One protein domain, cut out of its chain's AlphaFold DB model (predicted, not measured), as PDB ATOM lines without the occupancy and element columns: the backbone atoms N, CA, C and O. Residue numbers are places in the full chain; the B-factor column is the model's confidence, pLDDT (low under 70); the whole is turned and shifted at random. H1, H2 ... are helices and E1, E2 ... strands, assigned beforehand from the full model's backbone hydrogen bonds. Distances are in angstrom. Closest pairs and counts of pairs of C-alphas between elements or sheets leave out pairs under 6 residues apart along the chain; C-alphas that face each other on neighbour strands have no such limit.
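What this domain is: This is residues 23 to 117 of the 564 residues of the protein "BPTI/Kunitz inhibitor domain-containing protein" of Heterorhabditis bacteriophora (UniProt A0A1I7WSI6). With little regular structure, two strand hairpins, E1 with E2 and E3 with E4, lie toward opposite ends of the longest axis, with short helix H1 between. Residues 23 to 54 loop about the first. The printed part has 95 residues, 37 in named elements, ordered E1, E2, H1, E3, E4; mostly strand, both sheets antiparallel. It is loose, radius of gyration of the C-alphas 15.9 A, spanning 46 by 32 by 22 A.

How they stand to each other: E1, residues 55 to 64, bends by 77 degrees at residue 61. It forms an antiparallel hairpin with E2, residues 67 to 74; N 56 and O 73 are 2.8 A apart. H1, residues 76 to 80, has every O i to N i+4 pair within hydrogen-bond range. E3, residues 96 to 102, forms an antiparallel hairpin with E4, residues 107 to 113; N 98 and O 111 are 3.0 A apart. The closest C-alphas of H1 and E3, Cys 80 and Phe 101, are 5.6 A apart. E2 and E3 are apart.

Where its parts are: E1 begins at C-alpha 55 (5.334, -39.343, 16.855) and measures 22.5 A; E2 measures 22.2 A. E4 ends at C-alpha 113 (-15.604, -36.896, 29.513).

The domain as a whole: The printed part has no cut. The link from H1 to E3 is long. Residues 23 to 27, 40, 60 to 68 and 87 to 92 have pLDDT under 70.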
ATOM      1  N   ASP A  23     -11.755 -50.380   5.206       36.97
ATOM      2  CA  ASP A  23     -11.116 -51.440   5.984       36.97
ATOM      3  C   ASP A  23      -9.661 -51.743   5.609       36.97
ATOM      4  O   ASP A  23      -9.191 -52.871   5.736       36.97
ATOM      5  N   ILE A  24      -8.891 -50.711   5.250       44.53
ATOM      6  CA  ILE A  24      -7.504 -50.678   5.722       44.53
ATOM      7  C   ILE A  24      -7.584 -50.311   7.210       44.53
ATOM      8  O   ILE A  24      -7.929 -49.166   7.509       44.53
ATOM      9  N   PRO A  25      -7.342 -51.238   8.158       51.00
ATOM     10  CA  PRO A  25      -7.302 -50.867   9.561       51.00
ATOM     11  C   PRO A  25      -6.171 -49.855   9.738       51.00
ATOM     12  O   PRO A  25      -4.995 -50.188   9.601       51.00
ATOM     13  N   GLU A  26      -6.545 -48.606  10.015       61.09
ATOM     14  CA  GLU A  26      -5.655 -47.546  10.475       61.09
ATOM     15  C   GLU A  26      -5.033 -47.989  11.806       61.09
ATOM     16  O   GLU A  26      -5.544 -47.726  12.895       61.09
ATOM     17  N   TYR A  27      -3.968 -48.783  11.710       68.00
ATOM     18  CA  TYR A  27      -3.378 -49.460  12.849       68.00
ATOM     19  C   TYR A  27      -2.317 -48.573  13.487       68.00
ATOM     20  O   TYR A  27      -1.206 -48.442  12.973       68.00
ATOM     21  N   CYS A  28      -2.646 -48.019  14.650       78.81
ATOM     22  CA  CYS A  28      -1.646 -47.565  15.604       78.81
ATOM     23  C   CYS A  28      -1.691 -48.459  16.851       78.81
ATOM     24  O   CYS A  28      -2.748 -48.605  17.475       78.81
ATOM     25  N   PRO A  29      -0.556 -49.021  17.289       75.62
ATOM     26  CA  PRO A  29      -0.509 -50.005  18.370       75.62
ATOM     27  C   PRO A  29      -0.906 -49.427  19.727       75.62
ATOM     28  O   PRO A  29      -1.427 -50.149  20.576       75.62
ATOM     29  N   ASN A  30      -0.737 -48.116  19.915       79.19
ATOM     30  CA  ASN A  30      -1.183 -47.394  21.107       79.19
ATOM     31  C   ASN A  30      -2.690 -47.046  21.082       79.19
ATOM     32  O   ASN A  30      -3.164 -46.352  21.982       79.19
ATOM     33  N   GLN A  31      -3.436 -47.518  20.070       70.00
ATOM     34  CA  GLN A  31      -4.827 -47.140  19.766       70.00
ATOM     35  C   GLN A  31      -5.025 -45.625  19.583       70.00
ATOM     36  O   GLN A  31      -6.125 -45.106  19.759       70.00
ATOM     37  N   SER A  32      -3.958 -44.900  19.227       72.88
ATOM     38  CA  SER A  32      -4.085 -43.543  18.699       72.88
ATOM     39  C   SER A  32      -4.687 -43.591  17.297       72.88
ATOM     40  O   SER A  32      -4.545 -44.582  16.591       72.88
ATOM     41  N   SER A  33      -5.306 -42.511  16.844       76.94
ATOM     42  CA  SER A  33      -5.558 -42.356  15.410       76.94
ATOM     43  C   SER A  33      -4.247 -42.006  14.696       76.94
ATOM     44  O   SER A  33      -3.399 -41.341  15.310       76.94
ATOM     45  N   PRO A  34      -4.058 -42.418  13.430       82.31
ATOM     46  CA  PRO A  34      -2.991 -41.880  12.600       82.31
ATOM     47  C   PRO A  34      -3.017 -40.353  12.585       82.31
ATOM     48  O   PRO A  34      -4.079 -39.728  12.683       82.31
ATOM     49  N   GLY A  35      -1.838 -39.749  12.465       80.69
ATOM     50  CA  GLY A  35      -1.715 -38.304  12.327       80.69
ATOM     51  C   GLY A  35      -2.483 -37.844  11.099       80.69
ATOM     52  O   GLY A  35      -2.406 -38.485  10.057       80.69
ATOM     53  N   LYS A  36      -3.229 -36.748  11.225       80.12
ATOM     54  CA  LYS A  36      -3.948 -36.139  10.109       80.12
ATOM     55  C   LYS A  36      -3.313 -34.806   9.746       80.12
ATOM     56  O   LYS A  36      -2.885 -34.066  10.633       80.12
ATOM     57  N   SER A  37      -3.239 -34.518   8.455       73.12
ATOM     58  CA  SER A  37      -2.891 -33.201   7.938       73.12
ATOM     59  C   SER A  37      -3.971 -32.182   8.339       73.12
ATOM     60  O   SER A  37      -5.077 -32.565   8.733       73.12
ATOM     61  N   PRO A  38      -3.707 -30.873   8.189       70.81
ATOM     62  CA  PRO A  38      -4.734 -29.848   8.371       70.81
ATOM     63  C   PRO A  38      -5.963 -30.029   7.461       70.81
ATOM     64  O   PRO A  38      -7.054 -29.607   7.831       70.81
ATOM     65  N   SER A  39      -5.806 -30.684   6.303       71.88
ATOM     66  CA  SER A  39      -6.901 -31.046   5.387       71.88
ATOM     67  C   SER A  39      -7.704 -32.276   5.834       71.88
ATOM     68  O   SER A  39      -8.746 -32.564   5.253       71.88
ATOM     69  N   GLY A  40      -7.267 -32.978   6.885       68.75
ATOM     70  CA  GLY A  40      -7.922 -34.179   7.410       68.75
ATOM     71  C   GLY A  40      -7.413 -35.495   6.813       68.75
ATOM     72  O   GLY A  40      -7.919 -36.555   7.196       68.75
ATOM     73  N   ASP A  41      -6.402 -35.441   5.944       73.75
ATOM     74  CA  ASP A  41      -5.811 -36.607   5.285       73.75
ATOM     75  C   ASP A  41      -4.805 -37.310   6.197       73.75
ATOM     76  O   ASP A  41      -4.007 -36.673   6.884       73.75
ATOM     77  N   THR A  42      -4.810 -38.641   6.196       77.19
ATOM     78  CA  THR A  42      -3.883 -39.435   7.008       77.19
ATOM     79  C   THR A  42      -2.432 -39.243   6.540       77.19
ATOM     80  O   THR A  42      -2.109 -39.454   5.373       77.19
ATOM     81  N   ILE A  43      -1.538 -38.875   7.463       78.62
ATOM     82  CA  ILE A  43      -0.114 -38.624   7.213       78.62
ATOM     83  C   ILE A  43       0.632 -39.952   7.112       78.62
ATOM     84  O   ILE A  43       0.668 -40.745   8.060       78.62
ATOM     85  N   TRP A  44       1.265 -40.167   5.962       82.12
ATOM     86  CA  TRP A  44       2.109 -41.330   5.714       82.12
ATOM     87  C   TRP A  44       3.570 -41.002   5.983       82.12
ATOM     88  O   TRP A  44       4.004 -39.858   5.850       82.12
ATOM     89  N   CYS A  45       4.349 -42.016   6.334       81.94
ATOM     90  CA  CYS A  45       5.758 -41.836   6.643       81.94
ATOM     91  C   CYS A  45       6.630 -42.921   6.014       81.94
ATOM     92  O   CYS A  45       6.241 -44.076   5.851       81.94
ATOM     93  N   THR A  46       7.857 -42.545   5.669       80.12
ATOM     94  CA  THR A  46       8.899 -43.473   5.197       80.12
ATOM     95  C   THR A  46       9.992 -43.677   6.241       80.12
ATOM     96  O   THR A  46      10.723 -44.661   6.193       80.12
ATOM     97  N   SER A  47      10.105 -42.758   7.202       79.94
ATOM     98  CA  SER A  47      11.058 -42.813   8.305       79.94
ATOM     99  C   SER A  47      10.546 -42.003   9.497       79.94
ATOM    100  O   SER A  47       9.617 -41.205   9.366       79.94
ATOM    101  N   LYS A  48      11.190 -42.155  10.659       77.75
ATOM    102  CA  LYS A  48      10.874 -41.377  11.869       77.75
ATOM    103  C   LYS A  48      10.974 -39.860  11.652       77.75
ATOM    104  O   LYS A  48      10.195 -39.124  12.239       77.75
ATOM    105  N   ALA A  49      11.889 -39.403  10.792       79.94
ATOM    106  CA  ALA A  49      12.074 -37.982  10.493       79.94
ATOM    107  C   ALA A  49      10.908 -37.365   9.702       79.94
ATOM    108  O   ALA A  49      10.759 -36.149   9.689       79.94
ATOM    109  N   ALA A  50      10.080 -38.193   9.053       83.19
ATOM    110  CA  ALA A  50       8.877 -37.736   8.362       83.19
ATOM    111  C   ALA A  50       7.708 -37.451   9.325       83.19
ATOM    112  O   ALA A  50       6.707 -36.876   8.909       83.19
ATOM    113  N   CYS A  51       7.819 -37.860  10.592       85.12
ATOM    114  CA  CYS A  51       6.803 -37.626  11.609       85.12
ATOM    115  C   CYS A  51       7.184 -36.461  12.528       85.12
ATOM    116  O   CYS A  51       8.361 -36.201  12.781       85.12
ATOM    117  N   SER A  52       6.170 -35.784  13.068       84.38
ATOM    118  CA  SER A  52       6.343 -34.718  14.058       84.38
ATOM    119  C   SER A  52       7.029 -35.215  15.336       84.38
ATOM    120  O   SER A  52       7.021 -36.403  15.663       84.38
ATOM    121  N   THR A  53       7.580 -34.289  16.118       79.44
ATOM    122  CA  THR A  53       8.180 -34.588  17.424       79.44
ATOM    123  C   THR A  53       7.188 -35.347  18.317       79.44
ATOM    124  O   THR A  53       6.031 -34.947  18.435       79.44
ATOM    125  N   ASN A  54       7.639 -36.437  18.949       78.88
ATOM    126  CA  ASN A  54       6.846 -37.365  19.781       78.88
ATOM    127  C   ASN A  54       5.865 -38.287  19.027       78.88
ATOM    128  O   ASN A  54       5.065 -38.993  19.654       78.88
ATOM    129  N   TRP A  55       5.977 -38.341  17.701       87.31
ATOM    130  CA  TRP A  55       5.334 -39.343  16.855       87.31
ATOM    131  C   TRP A  55       6.356 -40.365  16.361       87.31
ATOM    132  O   TRP A  55       7.558 -40.098  16.273       87.31
ATOM    133  N   GLU A  56       5.869 -41.552  16.035       86.62
ATOM    134  CA  GLU A  56       6.671 -42.643  15.501       86.62
ATOM    135  C   GLU A  56       6.072 -43.142  14.190       86.62
ATOM    136  O   GLU A  56       4.855 -43.129  14.005       86.62
ATOM    137  N   CYS A  57       6.942 -43.535  13.260       85.25
ATOM    138  CA  CYS A  57       6.525 -44.046  11.966       85.25
ATOM    139  C   CYS A  57       6.255 -45.545  12.067       85.25
ATOM    140  O   CYS A  57       7.198 -46.337  12.138       85.25
ATOM    141  N   ILE A  58       4.978 -45.920  12.095       81.69
ATOM    142  CA  ILE A  58       4.537 -47.282  12.375       81.69
ATOM    143  C   ILE A  58       4.075 -47.969  11.095       81.69
ATOM    144  O   ILE A  58       3.224 -47.439  10.374       81.69
ATOM    145  N   PRO A  59       4.612 -49.158  10.789       73.38
ATOM    146  CA  PRO A  59       4.208 -49.914   9.617       73.38
ATOM    147  C   PRO A  59       2.766 -50.414   9.763       73.38
ATOM    148  O   PRO A  59       2.407 -51.043  10.758       73.38
ATOM    149  N   SER A  60       1.942 -50.190   8.740       68.94
ATOM    150  CA  SER A  60       0.562 -50.705   8.720       68.94
ATOM    151  C   SER A  60       0.491 -52.208   8.427       68.94
ATOM    152  O   SER A  60      -0.528 -52.846   8.670       68.94
ATOM    153  N   GLY A  61       1.570 -52.779   7.876       61.91
ATOM    154  CA  GLY A  61       1.586 -54.144   7.342       61.91
ATOM    155  C   GLY A  61       0.967 -54.279   5.955       61.91
ATOM    156  O   GLY A  61       0.970 -55.376   5.404       61.91
ATOM    157  N   LEU A  62       0.477 -53.178   5.385       61.81
ATOM    158  CA  LEU A  62      -0.070 -53.121   4.039       61.81
ATOM    159  C   LEU A  62       0.937 -52.521   3.069       61.81
ATOM    160  O   LEU A  62       1.780 -51.695   3.429       61.81
ATOM    161  N   THR A  63       0.803 -52.915   1.809       58.62
ATOM    162  CA  THR A  63       1.607 -52.376   0.720       58.62
ATOM    163  C   THR A  63       0.729 -51.910  -0.423       58.62
ATOM    164  O   THR A  63      -0.199 -52.612  -0.816       58.62
ATOM    165  N   HIS A  64       1.070 -50.765  -0.998       54.97
ATOM    166  CA  HIS A  64       0.439 -50.228  -2.196       54.97
ATOM    167  C   HIS A  64       1.498 -50.127  -3.296       54.97
ATOM    168  O   HIS A  64       2.527 -49.484  -3.098       54.97
ATOM    169  N   PHE A  65       1.289 -50.828  -4.418       54.72
ATOM    170  CA  PHE A  65       2.250 -50.925  -5.532       54.72
ATOM    171  C   PHE A  65       3.685 -51.276  -5.096       54.72
ATOM    172  O   PHE A  65       4.656 -50.673  -5.548       54.72
ATOM    173  N   GLY A  66       3.827 -52.230  -4.171       52.25
ATOM    174  CA  GLY A  66       5.139 -52.648  -3.674       52.25
ATOM    175  C   GLY A  66       5.844 -51.606  -2.800       52.25
ATOM    176  O   GLY A  66       7.055 -51.690  -2.660       52.25
ATOM    177  N   THR A  67       5.108 -50.643  -2.230       56.50
ATOM    178  CA  THR A  67       5.593 -49.697  -1.215       56.50
ATOM    179  C   THR A  67       4.842 -49.911   0.097       56.50
ATOM    180  O   THR A  67       3.611 -49.950   0.105       56.50
ATOM    181  N   SER A  68       5.569 -50.046   1.209       66.69
ATOM    182  CA  SER A  68       4.986 -50.136   2.557       66.69
ATOM    183  C   SER A  68       4.210 -48.871   2.909       66.69
ATOM    184  O   SER A  68       4.773 -47.775   2.890       66.69
ATOM    185  N   ILE A  69       2.937 -49.027   3.273       73.19
ATOM    186  CA  ILE A  69       2.144 -47.945   3.856       73.19
ATOM    187  C   ILE A  69       2.497 -47.886   5.344       73.19
ATOM    188  O   ILE A  69       2.305 -48.866   6.070       73.19
ATOM    189  N   ASN A  70       3.001 -46.751   5.819       81.88
ATOM    190  CA  ASN A  70       3.270 -46.537   7.241       81.88
ATOM    191  C   ASN A  70       2.596 -45.244   7.691       81.88
ATOM    192  O   ASN A  70       2.495 -44.295   6.913       81.88
ATOM    193  N   TYR A  71       2.186 -45.202   8.951       84.69
ATOM    194  CA  TYR A  71       1.467 -44.086   9.547       84.69
ATOM    195  C   TYR A  71       2.295 -43.434  10.641       84.69
ATOM    196  O   TYR A  71       2.963 -44.117  11.415       84.69
ATOM    197  N   CYS A  72       2.209 -42.112  10.762       86.94
ATOM    198  CA  CYS A  72       2.670 -41.465  11.983       86.94
ATOM    199  C   CYS A  72       1.660 -41.755  13.100       86.94
ATOM    200  O   CYS A  72       0.504 -41.340  13.009       86.94
ATOM    201  N   CYS A  73       2.101 -42.420  14.168       87.56
ATOM    202  CA  CYS A  73       1.308 -42.698  15.366       87.56
ATOM    203  C   CYS A  73       1.901 -41.993  16.590       87.56
ATOM    204  O   CYS A  73       3.113 -41.798  16.684       87.56
ATOM    205  N   GLN A  74       1.057 -41.615  17.553       88.31
ATOM    206  CA  GLN A  74       1.545 -41.013  18.794       88.31
ATOM    207  C   GLN A  74       2.247 -42.057  19.666       88.31
ATOM    208  O   GLN A  74       1.760 -43.178  19.855       88.31
ATOM    209  N   THR A  75       3.377 -41.659  20.249       88.25
ATOM    210  CA  THR A  75       4.081 -42.463  21.255       88.25
ATOM    211  C   THR A  75       3.308 -42.486  22.577       88.25
ATOM    212  O   THR A  75       2.522 -41.582  22.872       88.25
ATOM    213  N   ARG A  76       3.554 -43.499  23.420       90.50
ATOM    214  CA  ARG A  76       2.964 -43.569  24.771       90.50
ATOM    215  C   ARG A  76       3.329 -42.339  25.601       90.50
ATOM    216  O   ARG A  76       2.473 -41.788  26.280       90.50
ATOM    217  N   GLU A  77       4.581 -41.892  25.497       90.38
ATOM    218  CA  GLU A  77       5.081 -40.696  26.182       90.38
ATOM    219  C   GLU A  77       4.326 -39.444  25.736       90.38
ATOM    220  O   GLU A  77       3.857 -38.684  26.584       90.38
ATOM    221  N   SER A  78       4.118 -39.276  24.423       89.88
ATOM    222  CA  SER A  78       3.302 -38.180  23.897       89.88
ATOM    223  C   SER A  78       1.901 -38.206  24.484       89.88
ATOM    224  O   SER A  78       1.425 -37.168  24.918       89.88
ATOM    225  N   ILE A  79       1.245 -39.369  24.489       91.12
ATOM    226  CA  ILE A  79      -0.131 -39.515  24.968       91.12
ATOM    227  C   ILE A  79      -0.211 -39.153  26.451       91.12
ATOM    228  O   ILE A  79      -1.021 -38.313  26.825       91.12
ATOM    229  N   CYS A  80       0.659 -39.720  27.285       93.25
ATOM    230  CA  CYS A  80       0.662 -39.476  28.730       93.25
ATOM    231  C   CYS A  80       1.080 -38.052  29.114       93.25
ATOM    232  O   CYS A  80       0.832 -37.633  30.237       93.25
ATOM    233  N   SER A  81       1.683 -37.298  28.196       91.81
ATOM    234  CA  SER A  81       2.070 -35.902  28.426       91.81
ATOM    235  C   SER A  81       0.972 -34.893  28.067       91.81
ATOM    236  O   SER A  81       1.137 -33.701  28.327       91.81
ATOM    237  N   LEU A  82      -0.138 -35.326  27.456       89.81
ATOM    238  CA  LEU A  82      -1.237 -34.427  27.084       89.81
ATOM    239  C   LEU A  82      -2.083 -34.050  28.312       89.81
ATOM    240  O   LEU A  82      -2.285 -34.883  29.190       89.81
ATOM    241  N   PRO A  83      -2.655 -32.838  28.378       86.94
ATOM    242  CA  PRO A  83      -3.621 -32.491  29.420       86.94
ATOM    243  C   PRO A  83      -4.928 -33.295  29.268       86.94
ATOM    244  O   PRO A  83      -5.216 -33.787  28.172       86.94
ATOM    245  N   PRO A  84      -5.765 -33.406  30.316       86.44
ATOM    246  CA  PRO A  84      -7.103 -33.971  30.171       86.44
ATOM    247  C   PRO A  84      -7.925 -33.120  29.203       86.44
ATOM    248  O   PRO A  84      -7.929 -31.893  29.294       86.44
ATOM    249  N   ASN A  85      -8.645 -33.769  28.291       83.62
ATOM    250  CA  ASN A  85      -9.513 -33.079  27.348       83.62
ATOM    251  C   ASN A  85     -10.938 -33.653  27.418       83.62
ATOM    252  O   ASN A  85     -11.178 -34.744  26.891       83.62
ATOM    253  N   PRO A  86     -11.878 -32.942  28.073       74.00
ATOM    254  CA  PRO A  86     -13.269 -33.374  28.191       74.00
ATOM    255  C   PRO A  86     -14.023 -33.362  26.850       74.00
ATOM    256  O   PRO A  86     -15.060 -34.021  26.749       74.00
ATOM    257  N   GLY A  87     -13.482 -32.684  25.830       66.56
ATOM    258  CA  GLY A  87     -14.152 -32.368  24.575       66.56
ATOM    259  C   GLY A  87     -14.825 -30.987  24.611       66.56
ATOM    260  O   GLY A  87     -15.164 -30.492  25.685       66.56
ATOM    261  N   TYR A  88     -14.999 -30.353  23.447       58.78
ATOM    262  CA  TYR A  88     -15.647 -29.038  23.309       58.78
ATOM    263  C   TYR A  88     -16.805 -29.110  22.297       58.78
ATOM    264  O   TYR A  88     -16.731 -29.875  21.335       58.78
ATOM    265  N   GLY A  89     -17.850 -28.293  22.480       59.12
ATOM    266  CA  GLY A  89     -18.996 -28.191  21.564       59.12
ATOM    267  C   GLY A  89     -20.346 -28.498  22.219       59.12
ATOM    268  O   GLY A  89     -20.433 -28.631  23.438       59.12
ATOM    269  N   ASP A  90     -21.397 -28.586  21.400       59.66
ATOM    270  CA  ASP A  90     -22.763 -28.895  21.843       59.66
ATOM    271  C   ASP A  90     -22.925 -30.418  21.992       59.66
ATOM    272  O   ASP A  90     -23.370 -31.132  21.092       59.66
ATOM    273  N   CYS A  91     -22.410 -30.941  23.103       64.44
ATOM    274  CA  CYS A  91     -22.352 -32.373  23.368       64.44
ATOM    275  C   CYS A  91     -23.610 -32.785  24.126       64.44
ATOM    276  O   CYS A  91     -23.746 -32.531  25.319       64.44
ATOM    277  N   THR A  92     -24.545 -33.430  23.432       66.00
ATOM    278  CA  THR A  92     -25.839 -33.862  23.991       66.00
ATOM    279  C   THR A  92     -25.756 -35.175  24.781       66.00
ATOM    280  O   THR A  92     -26.782 -35.756  25.130       66.00
ATOM    281  N   VAL A  93     -24.541 -35.660  25.056       71.19
ATOM    282  CA  VAL A  93     -24.272 -36.966  25.668       71.19
ATOM    283  C   VAL A  93     -23.972 -36.809  27.157       71.19
ATOM    284  O   VAL A  93     -23.282 -35.875  27.566       71.19
ATOM    285  N   GLU A  94     -24.465 -37.736  27.979       79.06
ATOM    286  CA  GLU A  94     -24.170 -37.739  29.415       79.06
ATOM    287  C   GLU A  94     -22.663 -37.925  29.685       79.06
ATOM    288  O   GLU A  94     -22.014 -38.756  29.034       79.06
ATOM    289  N   PRO A  95     -22.091 -37.193  30.662       82.00
ATOM    290  CA  PRO A  95     -20.679 -37.301  30.992       82.00
ATOM    291  C   PRO A  95     -20.336 -38.681  31.553       82.00
ATOM    292  O   PRO A  95     -20.982 -39.191  32.470       82.00
ATOM    293  N   LYS A  96     -19.255 -39.265  31.037       87.88
ATOM    294  CA  LYS A  96     -18.681 -40.518  31.532       87.88
ATOM    295  C   LYS A  96     -17.416 -40.227  32.321       87.88
ATOM    296  O   LYS A  96     -16.576 -39.434  31.903       87.88
ATOM    297  N   THR A  97     -17.235 -40.929  33.436       90.25
ATOM    298  CA  THR A  97     -15.964 -40.882  34.164       90.25
ATOM    299  C   THR A  97     -14.913 -41.678  33.398       90.25
ATOM    300  O   THR A  97     -15.089 -42.870  33.149       90.25
ATOM    301  N   LYS A  98     -13.819 -41.013  33.031       92.50
ATOM    302  CA  LYS A  98     -12.620 -41.612  32.433       92.50
ATOM    303  C   LYS A  98     -11.399 -41.219  33.254       92.50
ATOM    304  O   LYS A  98     -11.498 -40.385  34.151       92.50
ATOM    305  N   TYR A  99     -10.249 -41.803  32.949       95.44
ATOM    306  CA  TYR A  99      -8.990 -41.505  33.631       95.44
ATOM    307  C   TYR A  99      -7.981 -40.895  32.665       95.44
ATOM    308  O   TYR A  99      -7.922 -41.298  31.508       95.44
ATOM    309  N   TYR A 100      -7.178 -39.953  33.139       95.25
ATOM    310  CA  TYR A 100      -6.041 -39.389  32.412       95.25
ATOM    311  C   TYR A 100      -4.798 -39.447  33.294       95.25
ATOM    312  O   TYR A 100      -4.902 -39.513  34.523       95.25
ATOM    313  N   PHE A 101      -3.624 -39.422  32.675       96.31
ATOM    314  CA  PHE A 101      -2.361 -39.310  33.387       96.31
ATOM    315  C   PHE A 101      -1.997 -37.840  33.590       96.31
ATOM    316  O   PHE A 101      -1.826 -37.096  32.627       96.31
ATOM    317  N   ASP A 102      -1.889 -37.428  34.846       95.00
ATOM    318  CA  ASP A 102      -1.425 -36.107  35.248       95.00
ATOM    319  C   ASP A 102       0.107 -36.109  35.298       95.00
ATOM    320  O   ASP A 102       0.709 -36.777  36.143       95.00
ATOM    321  N   LEU A 103       0.737 -35.373  34.379       90.12
ATOM    322  CA  LEU A 103       2.196 -35.307  34.258       90.12
ATOM    323  C   LEU A 103       2.868 -34.583  35.438       90.12
ATOM    324  O   LEU A 103       4.026 -34.865  35.737       90.12
ATOM    325  N   LEU A 104       2.169 -33.666  36.114       89.31
ATOM    326  CA  LEU A 104       2.728 -32.900  37.233       89.31
ATOM    327  C   LEU A 104       2.810 -33.759  38.496       89.31
ATOM    328  O   LEU A 104       3.808 -33.725  39.214       89.31
ATOM    329  N   GLU A 105       1.771 -34.549  38.757       91.06
ATOM    330  CA  GLU A 105       1.716 -35.449  39.912       91.06
ATOM    331  C   GLU A 105       2.219 -36.865  39.617       91.06
ATOM    332  O   GLU A 105       2.364 -37.663  40.546       91.06
ATOM    333  N   LEU A 106       2.469 -37.183  38.343       91.56
ATOM    334  CA  LEU A 106       2.812 -38.517  37.843       91.56
ATOM    335  C   LEU A 106       1.797 -39.587  38.279       91.56
ATOM    336  O   LEU A 106       2.158 -40.706  38.662       91.56
ATOM    337  N   LYS A 107       0.507 -39.231  38.245       94.19
ATOM    338  CA  LYS A 107      -0.603 -40.060  38.737       94.19
ATOM    339  C   LYS A 107      -1.784 -40.073  37.784       94.19
ATOM    340  O   LYS A 107      -2.091 -39.087  37.129       94.19
ATOM    341  N   CYS A 108      -2.503 -41.188  37.776       96.19
ATOM    342  CA  CYS A 108      -3.761 -41.298  37.051       96.19
ATOM    343  C   CYS A 108      -4.913 -40.730  37.877       96.19
ATOM    344  O   CYS A 108      -5.136 -41.164  39.011       96.19
ATOM    345  N   LYS A 109      -5.654 -39.790  37.291       95.50
ATOM    346  CA  LYS A 109      -6.773 -39.090  37.928       95.50
ATOM    347  C   LYS A 109      -8.053 -39.233  37.104       95.50
ATOM    348  O   LYS A 109      -7.976 -39.312  35.877       95.50
ATOM    349  N   PRO A 110      -9.231 -39.273  37.747       95.38
ATOM    350  CA  PRO A 110     -10.499 -39.270  37.036       95.38
ATOM    351  C   PRO A 110     -10.813 -37.877  36.468       95.38
ATOM    352  O   PRO A 110     -10.439 -36.857  37.050       95.38
ATOM    353  N   PHE A 111     -11.544 -37.833  35.360       89.44
ATOM    354  CA  PHE A 111     -12.147 -36.622  34.806       89.44
ATOM    355  C   PHE A 111     -13.488 -36.947  34.134       89.44
ATOM    356  O   PHE A 111     -13.758 -38.102  33.787       89.44
ATOM    357  N   GLN A 112     -14.336 -35.930  33.974       85.12
ATOM    358  CA  GLN A 112     -15.599 -36.059  33.247       85.12
ATOM    359  C   GLN A 112     -15.349 -35.883  31.750       85.12
ATOM    360  O   GLN A 112     -14.747 -34.895  31.332       85.12
ATOM    361  N   PHE A 113     -15.800 -36.846  30.956       82.81
ATOM    362  CA  PHE A 113     -15.604 -36.896  29.513       82.81
ATOM    363  C   PHE A 113     -16.952 -36.897  28.788       82.81
ATOM    364  O   PHE A 113     -17.833 -37.682  29.136       82.81
ATOM    365  N   PHE A 114     -17.095 -36.046  27.771       79.88
ATOM    366  CA  PHE A 114     -18.389 -35.705  27.165       79.88
ATOM    367  C   PHE A 114     -18.556 -36.213  25.720       79.88
ATOM    368  O   PHE A 114     -19.451 -35.767  25.014       79.88
ATOM    369  N   GLU A 115     -17.703 -37.136  25.254       77.69
ATOM    370  CA  GLU A 115     -17.774 -37.723  23.895       77.69
ATOM    371  C   GLU A 115     -17.802 -36.697  22.742       77.69
ATOM    372  O   GLU A 115     -18.284 -36.980  21.649       77.69
ATOM    373  N   CYS A 116     -17.222 -35.513  22.957       75.12
ATOM    374  CA  CYS A 116     -17.207 -34.446  21.960       75.12
ATOM    375  C   CYS A 116     -16.065 -34.556  20.938       75.12
ATOM    376  O   CYS A 116     -15.073 -35.277  21.108       75.12
ATOM    377  N   ILE A 117     -16.166 -33.719  19.903       73.69
ATOM    378  CA  ILE A 117     -15.095 -33.463  18.938       73.69
ATOM    379  C   ILE A 117     -13.892 -32.821  19.652       73.69
ATOM    380  O   ILE A 117     -14.024 -32.115  20.654       73.69
TER     381      ILE A 117